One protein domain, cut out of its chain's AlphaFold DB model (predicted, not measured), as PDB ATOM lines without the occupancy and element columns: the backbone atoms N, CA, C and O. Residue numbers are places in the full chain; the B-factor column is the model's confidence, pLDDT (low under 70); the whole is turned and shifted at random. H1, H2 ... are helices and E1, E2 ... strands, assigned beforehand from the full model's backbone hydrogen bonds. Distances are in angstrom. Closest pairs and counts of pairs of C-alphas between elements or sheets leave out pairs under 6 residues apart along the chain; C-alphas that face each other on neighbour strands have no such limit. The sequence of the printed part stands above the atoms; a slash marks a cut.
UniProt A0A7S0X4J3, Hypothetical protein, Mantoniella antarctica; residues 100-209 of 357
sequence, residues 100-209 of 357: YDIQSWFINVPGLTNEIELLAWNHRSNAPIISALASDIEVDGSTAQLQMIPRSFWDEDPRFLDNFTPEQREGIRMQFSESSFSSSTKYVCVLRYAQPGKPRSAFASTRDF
ATOM      1  N   TYR A 100     -30.907 -38.393 -22.365       55.75
ATOM      2  CA  TYR A 100     -31.349 -37.115 -22.933       55.75
ATOM      3  C   TYR A 100     -30.446 -36.612 -24.080       55.75
ATOM      4  O   TYR A 100     -30.926 -35.962 -25.013       55.75
ATOM      5  N   ASP A 101     -29.158 -36.968 -24.080       71.12
ATOM      6  CA  ASP A 101     -28.202 -36.543 -25.108       71.12
ATOM      7  C   ASP A 101     -28.413 -37.259 -26.448       71.12
ATOM      8  O   ASP A 101     -28.152 -36.680 -27.502       71.12
ATOM      9  N   ILE A 102     -28.994 -38.468 -26.443       74.56
ATOM     10  CA  ILE A 102     -29.367 -39.181 -27.676       74.56
ATOM     11  C   ILE A 102     -30.474 -38.416 -28.403       74.56
ATOM     12  O   ILE A 102     -30.326 -38.072 -29.576       74.56
ATOM     13  N   GLN A 103     -31.575 -38.114 -27.707       81.81
ATOM     14  CA  GLN A 103     -32.690 -37.366 -28.289       81.81
ATOM     15  C   GLN A 103     -32.231 -35.985 -28.770       81.81
ATOM     16  O   GLN A 103     -32.582 -35.580 -29.880       81.81
ATOM     17  N   SER A 104     -31.423 -35.290 -27.960       83.88
ATOM     18  CA  SER A 104     -30.859 -33.989 -28.320       83.88
ATOM     19  C   SER A 104     -30.044 -34.070 -29.610       83.88
ATOM     20  O   SER A 104     -30.257 -33.261 -30.510       83.88
ATOM     21  N   TRP A 105     -29.162 -35.060 -29.760       85.81
ATOM     22  CA  TRP A 105     -28.368 -35.215 -30.980       85.81
ATOM     23  C   TRP A 105     -29.244 -35.428 -32.219       85.81
ATOM     24  O   TRP A 105     -29.100 -34.687 -33.184       85.81
ATOM     25  N   PHE A 106     -30.204 -36.362 -32.175       88.25
ATOM     26  CA  PHE A 106     -31.117 -36.627 -33.297       88.25
ATOM     27  C   PHE A 106     -31.899 -35.378 -33.729       88.25
ATOM     28  O   PHE A 106     -32.111 -35.167 -34.921       88.25
ATOM     29  N   ILE A 107     -32.325 -34.547 -32.769       86.12
ATOM     30  CA  ILE A 107     -33.033 -33.288 -33.047       86.12
ATOM     31  C   ILE A 107     -32.123 -32.276 -33.751       86.12
ATOM     32  O   ILE A 107     -32.605 -31.528 -34.599       86.12
ATOM     33  N   ASN A 108     -30.831 -32.276 -33.426       87.25
ATOM     34  CA  ASN A 108     -29.851 -31.373 -34.020       87.25
ATOM     35  C   ASN A 108     -29.282 -31.881 -35.353       87.25
ATOM     36  O   ASN A 108     -28.538 -31.147 -35.991       87.25
ATOM     37  N   VAL A 109     -29.608 -33.096 -35.814       89.00
ATOM     38  CA  VAL A 109     -29.206 -33.528 -37.162       89.00
ATOM     39  C   VAL A 109     -30.001 -32.735 -38.211       89.00
ATOM     40  O   VAL A 109     -31.233 -32.868 -38.251       89.00
ATOM     41  N   PRO A 110     -29.344 -31.951 -39.092       89.81
ATOM     42  CA  PRO A 110     -30.031 -31.133 -40.083       89.81
ATOM     43  C   PRO A 110     -30.998 -31.948 -40.945       89.81
ATOM     44  O   PRO A 110     -30.637 -32.942 -41.575       89.81
ATOM     45  N   GLY A 111     -32.265 -31.533 -40.952       92.19
ATOM     46  CA  GLY A 111     -33.319 -32.128 -41.777       92.19
ATOM     47  C   GLY A 111     -33.869 -33.470 -41.289       92.19
ATOM     48  O   GLY A 111     -34.917 -33.878 -41.779       92.19
ATOM     49  N   LEU A 112     -33.258 -34.135 -40.304       92.88
ATOM     50  CA  LEU A 112     -33.684 -35.476 -39.881       92.88
ATOM     51  C   LEU A 112     -35.091 -35.486 -39.277       92.88
ATOM     52  O   LEU A 112     -35.917 -36.323 -39.627       92.88
ATOM     53  N   THR A 113     -35.401 -34.527 -38.407       94.19
ATOM     54  CA  THR A 113     -36.753 -34.385 -37.838       94.19
ATOM     55  C   THR A 113     -37.792 -34.038 -38.903       94.19
ATOM     56  O   THR A 113     -38.928 -34.500 -38.823       94.19
ATOM     57  N   ASN A 114     -37.396 -33.276 -39.926       95.56
ATOM     58  CA  ASN A 114     -38.261 -32.934 -41.050       95.56
ATOM     59  C   ASN A 114     -38.541 -34.160 -41.932       95.56
ATOM     60  O   ASN A 114     -39.681 -34.385 -42.327       95.56
ATOM     61  N   GLU A 115     -37.518 -34.973 -42.196       95.50
ATOM     62  CA  GLU A 115     -37.612 -36.222 -42.952       95.50
ATOM     63  C   GLU A 115     -38.502 -37.250 -42.232       95.50
ATOM     64  O   GLU A 115     -39.394 -37.828 -42.851       95.50
ATOM     65  N   ILE A 116     -38.331 -37.406 -40.912       95.81
ATOM     66  CA  ILE A 116     -39.180 -38.253 -40.057       95.81
ATOM     67  C   ILE A 116     -40.650 -37.843 -40.167       95.81
ATOM     68  O   ILE A 116     -41.512 -38.693 -40.375       95.81
ATOM     69  N   GLU A 117     -40.940 -36.548 -40.029       96.75
ATOM     70  CA  GLU A 117     -42.311 -36.035 -40.054       96.75
ATOM     71  C   GLU A 117     -42.963 -36.212 -41.434       96.75
ATOM     72  O   GLU A 117     -44.121 -36.618 -41.527       96.75
ATOM     73  N   LEU A 118     -42.217 -35.975 -42.517       96.50
ATOM     74  CA  LEU A 118     -42.697 -36.194 -43.884       96.50
ATOM     75  C   LEU A 118     -42.977 -37.673 -44.165       96.50
ATOM     76  O   LEU A 118     -44.001 -37.998 -44.770       96.50
ATOM     77  N   LEU A 119     -42.097 -38.565 -43.705       95.56
ATOM     78  CA  LEU A 119     -42.279 -40.007 -43.832       95.56
ATOM     79  C   LEU A 119     -43.505 -40.478 -43.034       95.56
ATOM     80  O   LEU A 119     -44.340 -41.212 -43.562       95.56
ATOM     81  N   ALA A 120     -43.662 -39.999 -41.795       95.94
ATOM     82  CA  ALA A 120     -44.843 -40.263 -40.977       95.94
ATOM     83  C   ALA A 120     -46.128 -39.809 -41.677       95.94
ATOM     84  O   ALA A 120     -47.084 -40.574 -41.770       95.94
ATOM     85  N   TRP A 121     -46.140 -38.588 -42.219       96.06
ATOM     86  CA  TRP A 121     -47.300 -38.043 -42.915       96.06
ATOM     87  C   TRP A 121     -47.669 -38.862 -44.153       96.06
ATOM     88  O   TRP A 121     -48.844 -39.165 -44.361       96.06
ATOM     89  N   ASN A 122     -46.684 -39.250 -44.968       94.25
ATOM     90  CA  ASN A 122     -46.910 -40.039 -46.182       94.25
ATOM     91  C   ASN A 122     -47.556 -41.394 -45.892       94.25
ATOM     92  O   ASN A 122     -48.404 -41.837 -46.662       94.25
ATOM     93  N   HIS A 123     -47.196 -42.010 -44.765       93.56
ATOM     94  CA  HIS A 123     -47.644 -43.351 -44.383       93.56
ATOM     95  C   HIS A 123     -48.689 -43.355 -43.267       93.56
ATOM     96  O   HIS A 123     -49.002 -44.410 -42.726       93.56
ATOM     97  N   ARG A 124     -49.262 -42.198 -42.919       94.69
ATOM     98  CA  ARG A 124     -50.124 -42.025 -41.738       94.69
ATOM     99  C   ARG A 124     -51.352 -42.939 -41.682       94.69
ATOM    100  O   ARG A 124     -51.783 -43.312 -40.594       94.69
ATOM    101  N   SER A 125     -51.892 -43.354 -42.828       93.25
ATOM    102  CA  SER A 125     -52.996 -44.326 -42.885       93.25
ATOM    103  C   SER A 125     -52.629 -45.675 -42.262       93.25
ATOM    104  O   SER A 125     -53.507 -46.376 -41.777       93.25
ATOM    105  N   ASN A 126     -51.338 -46.014 -42.228       91.50
ATOM    106  CA  ASN A 126     -50.819 -47.263 -41.672       91.50
ATOM    107  C   ASN A 126     -50.444 -47.142 -40.186       91.50
ATOM    108  O   ASN A 126     -49.865 -48.083 -39.643       91.50
ATOM    109  N   ALA A 127     -50.698 -45.981 -39.561       89.38
ATOM    110  CA  ALA A 127     -50.298 -45.639 -38.193       89.38
ATOM    111  C   ALA A 127     -48.864 -46.110 -37.847       89.38
ATOM    112  O   ALA A 127     -48.675 -46.877 -36.902       89.38
ATOM    113  N   PRO A 128     -47.847 -45.733 -38.643       91.56
ATOM    114  CA  PRO A 128     -46.543 -46.362 -38.558       91.56
ATOM    115  C   PRO A 128     -45.746 -45.879 -37.348       91.56
ATOM    116  O   PRO A 128     -45.890 -44.745 -36.884       91.56
ATOM    117  N   ILE A 129     -44.812 -46.720 -36.916       91.00
ATOM    118  CA  ILE A 129     -43.659 -46.288 -36.131       91.00
ATOM    119  C   ILE A 129     -42.593 -45.813 -37.118       91.00
ATOM    120  O   ILE A 129     -42.169 -46.575 -37.992       91.00
ATOM    121  N   ILE A 130     -42.121 -44.575 -36.967       93.88
ATOM    122  CA  ILE A 130     -40.941 -44.099 -37.697       93.88
ATOM    123  C   ILE A 130     -39.710 -44.284 -36.818       93.88
ATOM    124  O   ILE A 130     -39.567 -43.629 -35.789       93.88
ATOM    125  N   SER A 131     -38.811 -45.184 -37.209       90.44
ATOM    126  CA  SER A 131     -37.568 -45.430 -36.487       90.44
ATOM    127  C   SER A 131     -36.394 -44.732 -37.162       90.44
ATOM    128  O   SER A 131     -36.130 -44.962 -38.337       90.44
ATOM    129  N   ALA A 132     -35.669 -43.911 -36.406       92.12
ATOM    130  CA  ALA A 132     -34.387 -43.360 -36.817       92.12
ATOM    131  C   ALA A 132     -33.262 -44.146 -36.142       92.12
ATOM    132  O   ALA A 132     -33.231 -44.247 -34.917       92.12
ATOM    133  N   LEU A 133     -32.344 -44.706 -36.926       88.25
ATOM    134  CA  LEU A 133     -31.223 -45.502 -36.444       88.25
ATOM    135  C   LEU A 133     -29.904 -44.787 -36.724       88.25
ATOM    136  O   LEU A 133     -29.576 -44.518 -37.877       88.25
ATOM    137  N   ALA A 134     -29.126 -44.571 -35.666       85.44
ATOM    138  CA  ALA A 134     -27.756 -44.080 -35.742       85.44
ATOM    139  C   ALA A 134     -26.756 -45.117 -35.209       85.44
ATOM    140  O   ALA A 134     -27.054 -45.913 -34.313       85.44
ATOM    141  N   SER A 135     -25.539 -45.102 -35.744       76.19
ATOM    142  CA  SER A 135     -24.427 -45.944 -35.266       76.19
ATOM    143  C   SER A 135     -23.494 -45.134 -34.373       76.19
ATOM    144  O   SER A 135     -23.442 -43.923 -34.515       76.19
ATOM    145  N   ASP A 136     -22.733 -45.728 -33.451       66.75
ATOM    146  CA  ASP A 136     -21.816 -44.982 -32.565       66.75
ATOM    147  C   ASP A 136     -20.682 -44.245 -33.293       66.75
ATOM    148  O   ASP A 136     -20.102 -43.315 -32.744       66.75
ATOM    149  N   ILE A 137     -20.443 -44.609 -34.543       61.97
ATOM    150  CA  ILE A 137     -19.388 -44.062 -35.395       61.97
ATOM    151  C   ILE A 137     -19.863 -42.817 -36.141       61.97
ATOM    152  O   ILE A 137     -19.054 -42.012 -36.574       61.97
ATOM    153  N   GLU A 138     -21.173 -42.652 -36.300       68.75
ATOM    154  CA  GLU A 138     -21.789 -41.531 -36.997       68.75
ATOM    155  C   GLU A 138     -21.572 -40.220 -36.245       68.75
ATOM    156  O   GLU A 138     -21.925 -40.155 -35.075       68.75
ATOM    157  N   VAL A 139     -21.038 -39.183 -36.892       66.44
ATOM    158  CA  VAL A 139     -20.706 -37.912 -36.220       66.44
ATOM    159  C   VAL A 139     -21.672 -36.792 -36.618       66.44
ATOM    160  O   VAL A 139     -22.146 -36.060 -35.754       66.44
ATOM    161  N   ASP A 140     -22.016 -36.714 -37.902       69.94
ATOM    162  CA  ASP A 140     -22.766 -35.619 -38.538       69.94
ATOM    163  C   ASP A 140     -24.219 -35.984 -38.908       69.94
ATOM    164  O   ASP A 140     -24.920 -35.217 -39.565       69.94
ATOM    165  N   GLY A 141     -24.684 -37.183 -38.543       76.94
ATOM    166  CA  GLY A 141     -26.039 -37.646 -38.868       76.94
ATOM    167  C   GLY A 141     -26.271 -37.975 -40.353       76.94
ATOM    168  O   GLY A 141     -27.395 -38.296 -40.759       76.94
ATOM    169  N   SER A 142     -25.229 -37.915 -41.191       72.88
ATOM    170  CA  SER A 142     -25.320 -38.172 -42.635       72.88
ATOM    171  C   SER A 142     -25.716 -39.612 -42.973       72.88
ATOM    172  O   SER A 142     -26.287 -39.865 -44.032       72.88
ATOM    173  N   THR A 143     -25.472 -40.552 -42.061       75.94
ATOM    174  CA  THR A 143     -25.715 -41.990 -42.242       75.94
ATOM    175  C   THR A 143     -26.962 -42.501 -41.518       75.94
ATOM    176  O   THR A 143     -27.283 -43.682 -41.645       75.94
ATOM    177  N   ALA A 144     -27.673 -41.636 -40.789       86.75
ATOM    178  CA  ALA A 144     -28.809 -42.002 -39.962       86.75
ATOM    179  C   ALA A 144     -29.905 -42.587 -40.853       86.75
ATOM    180  O   ALA A 144     -30.367 -41.959 -41.811       86.75
ATOM    181  N   GLN A 145     -30.303 -43.816 -40.580       87.06
ATOM    182  CA  GLN A 145     -31.267 -44.509 -41.421       87.06
ATOM    183  C   GLN A 145     -32.662 -44.294 -40.864       87.06
ATOM    184  O   GLN A 145     -32.870 -44.408 -39.657       87.06
ATOM    185  N   LEU A 146     -33.614 -44.000 -41.743       91.06
ATOM    186  CA  LEU A 146     -35.024 -43.990 -41.389       91.06
ATOM    187  C   LEU A 146     -35.679 -45.280 -41.854       91.06
ATOM    188  O   LEU A 146     -35.454 -45.744 -42.971       91.06
ATOM    189  N   GLN A 147     -36.517 -45.833 -40.991       89.81
ATOM    190  CA  GLN A 147     -37.341 -46.989 -41.276       89.81
ATOM    191  C   GLN A 147     -38.786 -46.662 -40.909       89.81
ATOM    192  O   GLN A 147     -39.068 -46.239 -39.791       89.81
ATOM    193  N   MET A 148     -39.702 -46.879 -41.847       91.31
ATOM    194  CA  MET A 148     -41.138 -46.872 -41.584       91.31
ATOM    195  C   MET A 148     -41.571 -48.308 -41.290       91.31
ATOM    196  O   MET A 148     -41.287 -49.209 -42.080       91.31
ATOM    197  N   ILE A 149     -42.213 -48.526 -40.144       88.06
ATOM    198  CA  ILE A 149     -42.736 -49.830 -39.730       88.06
ATOM    199  C   ILE A 149     -44.256 -49.687 -39.587       88.06
ATOM    200  O   ILE A 149     -44.704 -48.997 -38.666       88.06
ATOM    201  N   PRO A 150     -45.060 -50.280 -40.487       89.25
ATOM    202  CA  PRO A 150     -46.510 -50.146 -40.441       89.25
ATOM    203  C   PRO A 150     -47.080 -50.877 -39.226       89.25
ATOM    204  O   PRO A 150     -46.487 -51.844 -38.741       89.25
ATOM    205  N   ARG A 151     -48.252 -50.439 -38.756       87.31
ATOM    206  CA  ARG A 151     -48.895 -51.036 -37.583       87.31
ATOM    207  C   ARG A 151     -49.171 -52.532 -37.728       87.31
ATOM    208  O   ARG A 151     -48.855 -53.295 -36.822       87.31
ATOM    209  N   SER A 152     -49.645 -52.946 -38.903       85.88
ATOM    210  CA  SER A 152     -49.922 -54.353 -39.213       85.88
ATOM    211  C   SER A 152     -48.732 -55.273 -38.939       85.88
ATOM    212  O   SER A 152     -48.907 -56.359 -38.406       85.88
ATOM    213  N   PHE A 153     -47.508 -54.815 -39.214       82.88
ATOM    214  CA  PHE A 153     -46.308 -55.634 -39.058       82.88
ATOM    215  C   PHE A 153     -46.047 -56.047 -37.604       82.88
ATOM    216  O   PHE A 153     -45.626 -57.172 -37.346       82.88
ATOM    217  N   TRP A 154     -46.283 -55.148 -36.645       78.31
ATOM    218  CA  TRP A 154     -46.035 -55.435 -35.229       78.31
ATOM    219  C   TRP A 154     -47.285 -55.881 -34.464       78.31
ATOM    220  O   TRP A 154     -47.149 -56.398 -33.354       78.31
ATOM    221  N   ASP A 155     -48.473 -55.744 -35.062       81.25
ATOM    222  CA  ASP A 155     -49.672 -56.469 -34.634       81.25
ATOM    223  C   ASP A 155     -49.562 -57.971 -34.990       81.25
ATOM    224  O   ASP A 155     -49.968 -58.817 -34.193       81.25
ATOM    225  N   GLU A 156     -48.973 -58.313 -36.146       78.50
ATOM    226  CA  GLU A 156     -48.794 -59.697 -36.627       78.50
ATOM    227  C   GLU A 156     -47.638 -60.449 -35.950       78.50
ATOM    228  O   GLU A 156     -47.787 -61.626 -35.615       78.50
ATOM    229  N   ASP A 157     -46.492 -59.792 -35.722       74.44
ATOM    230  CA  ASP A 157     -45.376 -60.370 -34.964       74.44
ATOM    231  C   ASP A 157     -45.093 -59.561 -33.687       74.44
ATOM    232  O   ASP A 157     -44.268 -58.639 -33.695       74.44
ATOM    233  N   PRO A 158     -45.705 -59.932 -32.544       68.31
ATOM    234  CA  PRO A 158     -45.436 -59.302 -31.254       68.31
ATOM    235  C   PRO A 158     -43.956 -59.339 -30.845       68.31
ATOM    236  O   PRO A 158     -43.517 -58.488 -30.066       68.31
ATOM    237  N   ARG A 159     -43.166 -60.280 -31.391       71.19
ATOM    238  CA  ARG A 159     -41.721 -60.387 -31.132       71.19
ATOM    239  C   ARG A 159     -40.929 -59.275 -31.805       71.19
ATOM    240  O   ARG A 159     -39.793 -59.014 -31.421       71.19
ATOM    241  N   PHE A 160     -41.508 -58.543 -32.761       71.56
ATOM    242  CA  PHE A 160     -40.885 -57.326 -33.277       71.56
ATOM    243  C   PHE A 160     -40.545 -56.353 -32.137       71.56
ATOM    244  O   PHE A 160     -39.457 -55.761 -32.114       71.56
ATOM    245  N   LEU A 161     -41.444 -56.252 -31.151       71.44
ATOM    246  CA  LEU A 161     -41.271 -55.414 -29.970       71.44
ATOM    247  C   LEU A 161     -40.262 -55.992 -28.957       71.44
ATOM    248  O   LEU A 161     -39.949 -55.321 -27.976       71.44
ATOM    249  N   ASP A 162     -39.690 -57.182 -29.182       72.38
ATOM    250  CA  ASP A 162     -38.540 -57.705 -28.415       72.38
ATOM    251  C   ASP A 162     -37.252 -56.924 -28.699       72.38
ATOM    252  O   ASP A 162     -36.299 -56.965 -27.926       72.38
ATOM    253  N   ASN A 163     -37.238 -56.121 -29.766       70.44
ATOM    254  CA  ASN A 163     -36.178 -55.148 -30.026       70.44
ATOM    255  C   ASN A 163     -36.203 -53.922 -29.095       70.44
ATOM    256  O   ASN A 163     -35.322 -53.061 -29.214       70.44
ATOM    257  N   PHE A 164     -37.220 -53.830 -28.241       75.56
ATOM    258  CA  PHE A 164     -37.482 -52.757 -27.293       75.56
ATOM    259  C   PHE A 164     -37.518 -53.330 -25.877       75.56
ATOM    260  O   PHE A 164     -37.818 -54.510 -25.686       75.56
ATOM    261  N   THR A 165     -37.238 -52.501 -24.872       76.12
ATOM    262  CA  THR A 165     -37.456 -52.914 -23.480       76.12
ATOM    263  C   THR A 165     -38.955 -53.127 -23.223       76.12
ATOM    264  O   THR A 165     -39.782 -52.542 -23.934       76.12
ATOM    265  N   PRO A 166     -39.345 -53.941 -22.227       75.94
ATOM    266  CA  PRO A 166     -40.752 -54.121 -21.868       75.94
ATOM    267  C   PRO A 166     -41.488 -52.792 -21.629       75.94
ATOM    268  O   PRO A 166     -42.610 -52.617 -22.096       75.94
ATOM    269  N   GLU A 167     -40.829 -51.816 -21.001       74.06
ATOM    270  CA  GLU A 167     -41.392 -50.487 -20.730       74.06
ATOM    271  C   GLU A 167     -41.608 -49.689 -22.020       74.06
ATOM    272  O   GLU A 167     -42.623 -49.017 -22.182       74.06
ATOM    273  N   GLN A 168     -40.671 -49.770 -22.967       75.44
ATOM    274  CA  GLN A 168     -40.796 -49.116 -24.271       75.44
ATOM    275  C   GLN A 168     -41.900 -49.744 -25.112       75.44
ATOM    276  O   GLN A 168     -42.640 -49.030 -25.784       75.44
ATOM    277  N   ARG A 169     -42.009 -51.075 -25.081       79.19
ATOM    278  CA  ARG A 169     -43.080 -51.816 -25.747       79.19
ATOM    279  C   ARG A 169     -44.438 -51.359 -25.247       79.19
ATOM    280  O   ARG A 169     -45.287 -51.006 -26.060       79.19
ATOM    281  N   GLU A 170     -44.625 -51.354 -23.931       79.00
ATOM    282  CA  GLU A 170     -45.889 -50.932 -23.339       79.00
ATOM    283  C   GLU A 170     -46.152 -49.450 -23.608       79.00
ATOM    284  O   GLU A 170     -47.245 -49.084 -24.023       79.00
ATOM    285  N   GLY A 171     -45.120 -48.606 -23.517       79.50
ATOM    286  CA  GLY A 171     -45.204 -47.197 -23.894       79.50
ATOM    287  C   GLY A 171     -45.685 -46.987 -25.331       79.50
ATOM    288  O   GLY A 171     -46.588 -46.189 -25.557       79.50
ATOM    289  N   ILE A 172     -45.145 -47.728 -26.305       83.00
ATOM    290  CA  ILE A 172     -45.584 -47.657 -27.709       83.00
ATOM    291  C   ILE A 172     -47.044 -48.112 -27.846       83.00
ATOM    292  O   ILE A 172     -47.829 -47.439 -28.512       83.00
ATOM    293  N   ARG A 173     -47.436 -49.225 -27.206       82.06
ATOM    294  CA  ARG A 173     -48.828 -49.711 -27.243       82.06
ATOM    295  C   ARG A 173     -49.796 -48.691 -26.652       82.06
ATOM    296  O   ARG A 173     -50.831 -48.425 -27.264       82.06
ATOM    297  N   MET A 174     -49.445 -48.099 -25.509       82.31
ATOM    298  CA  MET A 174     -50.238 -47.056 -24.864       82.31
ATOM    299  C   MET A 174     -50.381 -45.838 -25.777       82.31
ATOM    300  O   MET A 174     -51.505 -45.410 -26.009       82.31
ATOM    301  N   GLN A 175     -49.296 -45.358 -26.392       83.31
ATOM    302  CA  GLN A 175     -49.323 -44.194 -27.293       83.31
ATOM    303  C   GLN A 175     -50.313 -44.348 -28.458       83.31
ATOM    304  O   GLN A 175     -51.010 -43.395 -28.791       83.31
ATOM    305  N   PHE A 176     -50.406 -45.536 -29.065       83.94
ATOM    306  CA  PHE A 176     -51.380 -45.809 -30.134       83.94
ATOM    307  C   PHE A 176     -52.803 -46.084 -29.628       83.94
ATOM    308  O   PHE A 176     -53.747 -46.015 -30.414       83.94
ATOM    309  N   SER A 177     -52.954 -46.435 -28.350       81.69
ATOM    310  CA  SER A 177     -54.245 -46.744 -27.718       81.69
ATOM    311  C   SER A 177     -54.848 -45.542 -26.987       81.69
ATOM    312  O   SER A 177     -55.986 -45.611 -26.523       81.69
ATOM    313  N   GLU A 178     -54.108 -44.438 -26.873       77.25
ATOM    314  CA  GLU A 178     -54.618 -43.180 -26.343       77.25
ATOM    315  C   GLU A 178     -55.798 -42.686 -27.183       77.25
ATOM    316  O   GLU A 178     -55.694 -42.530 -28.398       77.25
ATOM    317  N   SER A 179     -56.902 -42.324 -26.528       76.12
ATOM    318  CA  SER A 179     -58.067 -41.722 -27.196       76.12
ATOM    319  C   SER A 179     -57.735 -40.413 -27.925       76.12
ATOM    320  O   SER A 179     -58.451 -40.011 -28.838       76.12
ATOM    321  N   SER A 180     -56.639 -39.754 -27.534       78.38
ATOM    322  CA  SER A 180     -56.129 -38.533 -28.163       78.38
ATOM    323  C   SER A 180     -55.273 -38.785 -29.411       78.38
ATOM    324  O   SER A 180     -54.902 -37.828 -30.101       78.38
ATOM    325  N   PHE A 181     -54.900 -40.038 -29.688       85.62
ATOM    326  CA  PHE A 181     -54.063 -40.374 -30.827       85.62
ATOM    327  C   PHE A 181     -54.903 -40.429 -32.101       85.62
ATOM    328  O   PHE A 181     -55.765 -41.285 -32.275       85.62
ATOM    329  N   SER A 182     -54.599 -39.530 -33.031       89.88
ATOM    330  CA  SER A 182     -55.071 -39.624 -34.407       89.88
ATOM    331  C   SER A 182     -53.871 -39.596 -35.330       89.88
ATOM    332  O   SER A 182     -53.057 -38.678 -35.255       89.88
ATOM    333  N   SER A 183     -53.782 -40.545 -36.262       87.00
ATOM    334  CA  SER A 183     -52.713 -40.534 -37.263       87.00
ATOM    335  C   SER A 183     -52.813 -39.349 -38.232       87.00
ATOM    336  O   SER A 183     -51.873 -39.067 -38.970       87.00
ATOM    337  N   SER A 184     -53.921 -38.601 -38.223       88.75
ATOM    338  CA  SER A 184     -54.033 -37.339 -38.959       88.75
ATOM    339  C   SER A 184     -53.354 -36.159 -38.257       88.75
ATOM    340  O   SER A 184     -53.114 -35.144 -38.905       88.75
ATOM    341  N   THR A 185     -53.067 -36.260 -36.956       90.69
ATOM    342  CA  THR A 185     -52.503 -35.164 -36.145       90.69
ATOM    343  C   THR A 185     -51.212 -35.545 -35.427       90.69
ATOM    344  O   THR A 185     -50.403 -34.662 -35.148       90.69
ATOM    345  N   LYS A 186     -50.983 -36.839 -35.186       93.88
ATOM    346  CA  LYS A 186     -49.862 -37.381 -34.416       93.88
ATOM    347  C   LYS A 186     -49.166 -38.535 -35.133       93.88
ATOM    348  O   LYS A 186     -49.745 -39.217 -35.976       93.88
ATOM    349  N   TYR A 187     -47.922 -38.791 -34.742       94.75
ATOM    350  CA  TYR A 187     -47.147 -39.962 -35.145       94.75
ATOM    351  C   TYR A 187     -46.227 -40.438 -34.016       94.75
ATOM    352  O   TYR A 187     -45.870 -39.667 -33.124       94.75
ATOM    353  N   VAL A 188     -45.822 -41.710 -34.062       92.38
ATOM    354  CA  VAL A 188     -44.867 -42.291 -33.107       92.38
ATOM    355  C   VAL A 188     -43.485 -42.361 -33.745       92.38
ATOM    356  O   VAL A 188     -43.315 -42.860 -34.861       92.38
ATOM    357  N   CYS A 189     -42.481 -41.864 -33.028       92.94
ATOM    358  CA  CYS A 189     -41.087 -41.882 -33.450       92.94
ATOM    359  C   CYS A 189     -40.228 -42.647 -32.445       92.94
ATOM    360  O   CYS A 189     -40.364 -42.452 -31.236       92.94
ATOM    361  N   VAL A 190     -39.319 -43.479 -32.953       89.94
ATOM    362  CA  VAL A 190     -38.336 -44.213 -32.157       89.94
ATOM    363  C   VAL A 190     -36.930 -43.845 -32.605       89.94
ATOM    364  O   VAL A 190     -36.485 -44.218 -33.689       89.94
ATOM    365  N   LEU A 191     -36.184 -43.200 -31.720       89.88
ATOM    366  CA  LEU A 191     -34.775 -42.887 -31.913       89.88
ATOM    367  C   LEU A 191     -33.935 -44.023 -31.343       89.88
ATOM    368  O   LEU A 191     -33.956 -44.267 -30.139       89.88
ATOM    369  N   ARG A 192     -33.215 -44.740 -32.199       85.56
ATOM    370  CA  ARG A 192     -32.379 -45.881 -31.830       85.56
ATOM    371  C   ARG A 192     -30.929 -45.549 -32.074       85.56
ATOM    372  O   ARG A 192     -30.571 -45.008 -33.118       85.56
ATOM    373  N   TYR A 193     -30.075 -45.989 -31.165       82.56
ATOM    374  CA  TYR A 193     -28.650 -45.973 -31.429       82.56
ATOM    375  C   TYR A 193     -28.000 -47.299 -31.048       82.56
ATOM    376  O   TYR A 193     -28.368 -47.949 -30.064       82.56
ATOM    377  N   ALA A 194     -27.053 -47.731 -31.876       73.38
ATOM    378  CA  ALA A 194     -26.287 -48.943 -31.645       73.38
ATOM    379  C   ALA A 194     -24.876 -48.588 -31.164       73.38
ATOM    380  O   ALA A 194     -24.103 -47.972 -31.896       73.38
ATOM    381  N   GLN A 195     -24.533 -49.025 -29.949       67.75
ATOM    382  CA  GLN A 195     -23.154 -49.126 -29.475       67.75
ATOM    383  C   GLN A 195     -22.766 -50.604 -29.446       67.75
ATOM    384  O   GLN A 195     -23.430 -51.383 -28.765       67.75
ATOM    385  N   PRO A 196     -21.696 -51.027 -30.133       59.19
ATOM    386  CA  PRO A 196     -21.303 -52.422 -30.071       59.19
ATOM    387  C   PRO A 196     -20.879 -52.830 -28.643       59.19
ATOM    388  O   PRO A 196     -20.254 -52.073 -27.904       59.19
ATOM    389  N   GLY A 197     -21.325 -54.001 -28.199       56.94
ATOM    390  CA  GLY A 197     -21.127 -54.454 -26.816       56.94
ATOM    391  C   GLY A 197     -22.013 -53.772 -25.762       56.94
ATOM    392  O   GLY A 197     -21.872 -54.087 -24.584       56.94
ATOM    393  N   LYS A 198     -22.939 -52.881 -26.147       61.00
ATOM    394  CA  LYS A 198     -24.006 -52.389 -25.262       61.00
ATOM    395  C   LYS A 198     -25.388 -52.740 -25.819       61.00
ATOM    396  O   LYS A 198     -25.540 -52.857 -27.038       61.00
ATOM    397  N   PRO A 199     -26.408 -52.886 -24.954       59.84
ATOM    398  CA  PRO A 199     -27.791 -52.985 -25.403       59.84
ATOM    399  C   PRO A 199     -28.148 -51.783 -26.283       59.84
ATOM    400  O   PRO A 199     -27.743 -50.654 -25.994       59.84
ATOM    401  N   ARG A 200     -28.910 -52.018 -27.356       67.00
ATOM    402  CA  ARG A 200     -29.458 -50.930 -28.175       67.00
ATOM    403  C   ARG A 200     -30.324 -50.053 -27.280       67.00
ATOM    404  O   ARG A 200     -31.314 -50.534 -26.739       67.00
ATOM    405  N   SER A 201     -29.972 -48.780 -27.138       68.31
ATOM    406  CA  SER A 201     -30.871 -47.836 -26.482       68.31
ATOM    407  C   SER A 201     -31.839 -47.279 -27.510       68.31
ATOM    408  O   SER A 201     -31.466 -46.988 -28.653       68.31
ATOM    409  N   ALA A 202     -33.087 -47.147 -27.087       76.88
ATOM    410  CA  ALA A 202     -34.154 -46.567 -27.873       76.88
ATOM    411  C   ALA A 202     -34.880 -45.512 -27.036       76.88
ATOM    412  O   ALA A 202     -34.973 -45.623 -25.815       76.88
ATOM    413  N   PHE A 203     -35.384 -44.481 -27.696       83.06
ATOM    414  CA  PHE A 203     -36.276 -43.496 -27.106       83.06
ATOM    415  C   PHE A 203     -37.512 -43.399 -27.990       83.06
ATOM    416  O   PHE A 203     -37.392 -43.058 -29.167       83.06
ATOM    417  N   ALA A 204     -38.675 -43.740 -27.437       85.75
ATOM    418  CA  ALA A 204     -39.952 -43.706 -28.137       85.75
ATOM    419  C   ALA A 204     -40.784 -42.517 -27.645       85.75
ATOM    420  O   ALA A 204     -40.907 -42.301 -26.441       85.75
ATOM    421  N   SER A 205     -41.367 -41.755 -28.566       87.19
ATOM    422  CA  SER A 205     -42.216 -40.607 -28.237       87.19
ATOM    423  C   SER A 205     -43.301 -40.394 -29.286       87.19
ATOM    424  O   SER A 205     -43.003 -40.458 -30.484       87.19
ATOM    425  N   THR A 206     -44.496 -40.013 -28.842       90.31
ATOM    426  CA  THR A 206     -45.529 -39.407 -29.693       90.31
ATOM    427  C   THR A 206     -45.163 -37.965 -30.029       90.31
ATOM    428  O   THR A 206     -44.651 -37.230 -29.181       90.31
ATOM    429  N   ARG A 207     -45.417 -37.550 -31.270       92.00
ATOM    430  CA  ARG A 207     -45.195 -36.185 -31.752       92.00
ATOM    431  C   ARG A 207     -46.383 -35.708 -32.572       92.00
ATOM    432  O   ARG A 207     -46.963 -36.494 -33.316       92.00
ATOM    433  N   ASP A 208     -46.692 -34.423 -32.467       94.62
ATOM    434  CA  ASP A 208     -47.686 -33.765 -33.312       94.62
ATOM    435  C   ASP A 208     -47.065 -33.332 -34.651       94.62
ATOM    436  O   ASP A 208     -45.879 -32.982 -34.722       94.62
ATOM    437  N   PHE A 209     -47.867 -33.321 -35.718       95.94
ATOM    438  CA  PHE A 209     -47.490 -32.650 -36.963       95.94
ATOM    439  C   PHE A 209     -47.454 -31.136 -36.743       95.94
ATOM    440  O   PHE A 209     -48.400 -30.535 -36.230       95.94
TER     441      PHE A 209
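AT A GLANCE: This is residues 100 to 209 of the 357 residues of the protein "Hypothetical protein" of Mantoniella antarctica (UniProt A0A7S0X4J3). A strongly twisted sheet of four strands forms the middle of three layers, helices on both faces of a sheet: H1 and H2 cover one face, and H5 covers the other. Two short helices, H3 and H4, lie off the sheet and take the chain from edge strand E2 round to H5. The 110 printed residues hold five named helices and four named strands, in the order H1 H2 E1 E2 H3 H4 H5 E3 E4, of mixed class, helices and strands. The sheet runs E2 E1 E3 E4 and is mixed: two hairpins side by side, joined through the parallel pair E1 and E3. The whole is compact, with a radius of gyration of the C-alphas of 13.6 A and spans of 38 by 28 by 22 A.

IN THESE COORDINATES: H1, residues 100 to 108, begins at C-alpha 100 at (-31.349, -37.115, -22.933) and is 12.6 A long. H2, residues 112 to 122, is 15.3 A long. E1, residues 129 to 135, measures 19.3 A, and E2 is residues 145 to 149. H3, residues 151 to 156, and H4, residues 158 to 163, are short. H5, residues 166 to 177, is 16.5 A long and begins at (-40.752, -54.121, -21.868). E3, residues 186 to 194, measures 26.4 A. E4, residues 201 to 208, measures 23.0 A and ends at (-47.686, -33.765, -33.312).

HOW THE PARTS SIT: Inner strands E1 and E3 are parallel at 22 degrees, with N 132 and O 190 2.9 A apart, within hydrogen-bond range. The hairpin E1 and E2 is antiparallel at 154 degrees, with N 131 and O 147 at 2.8 A. The hairpin E3 and E4 is antiparallel at 161 degrees, with N 191 and O 203 at 2.8 A. H1 is on the sheet at a height of 9.9 A and runs across the strands; its closest C-alphas to E3 are those of Gln 103 and Leu 191, 6.9 A. H2 is on the same face; the C-alphas of Ala 120 and Tyr 187, its closest to E3, are 6.3 A apart. H1 and H2 only just touch, with 3 pairs of C-alphas within 8 A, and only at the corner; the closest are Ile 107 and Thr 113, 6.2 A. H5, on the opposite face at a height of 9.6 A, lies over E3 and E4 and runs along the strands; its closest C-alphas to E4 are those of Gln 175 and Thr 206, 6.6 A. H4 is close to H5 but not clearly touching, with the closest C-alphas, those of Leu 161 and Arg 169, at 5.8 A. H3 and H4 are not on the sheet. Every O i to N i+4 pair is within hydrogen-bond range in H1, H2, H3 and H5; H4 has 0 of 2, but 3 of 3 O i to N i+3 pairs.

THE WHOLE: The two C-alphas farthest apart, those of Ile 137 and Ser 179, are 39.6 A apart. The printed part has no cut and no long link. The mean pLDDT of the printed part is 82.8; residue 100, residues 136 to 140, residue 158 and residues 195 to 201 are under 70.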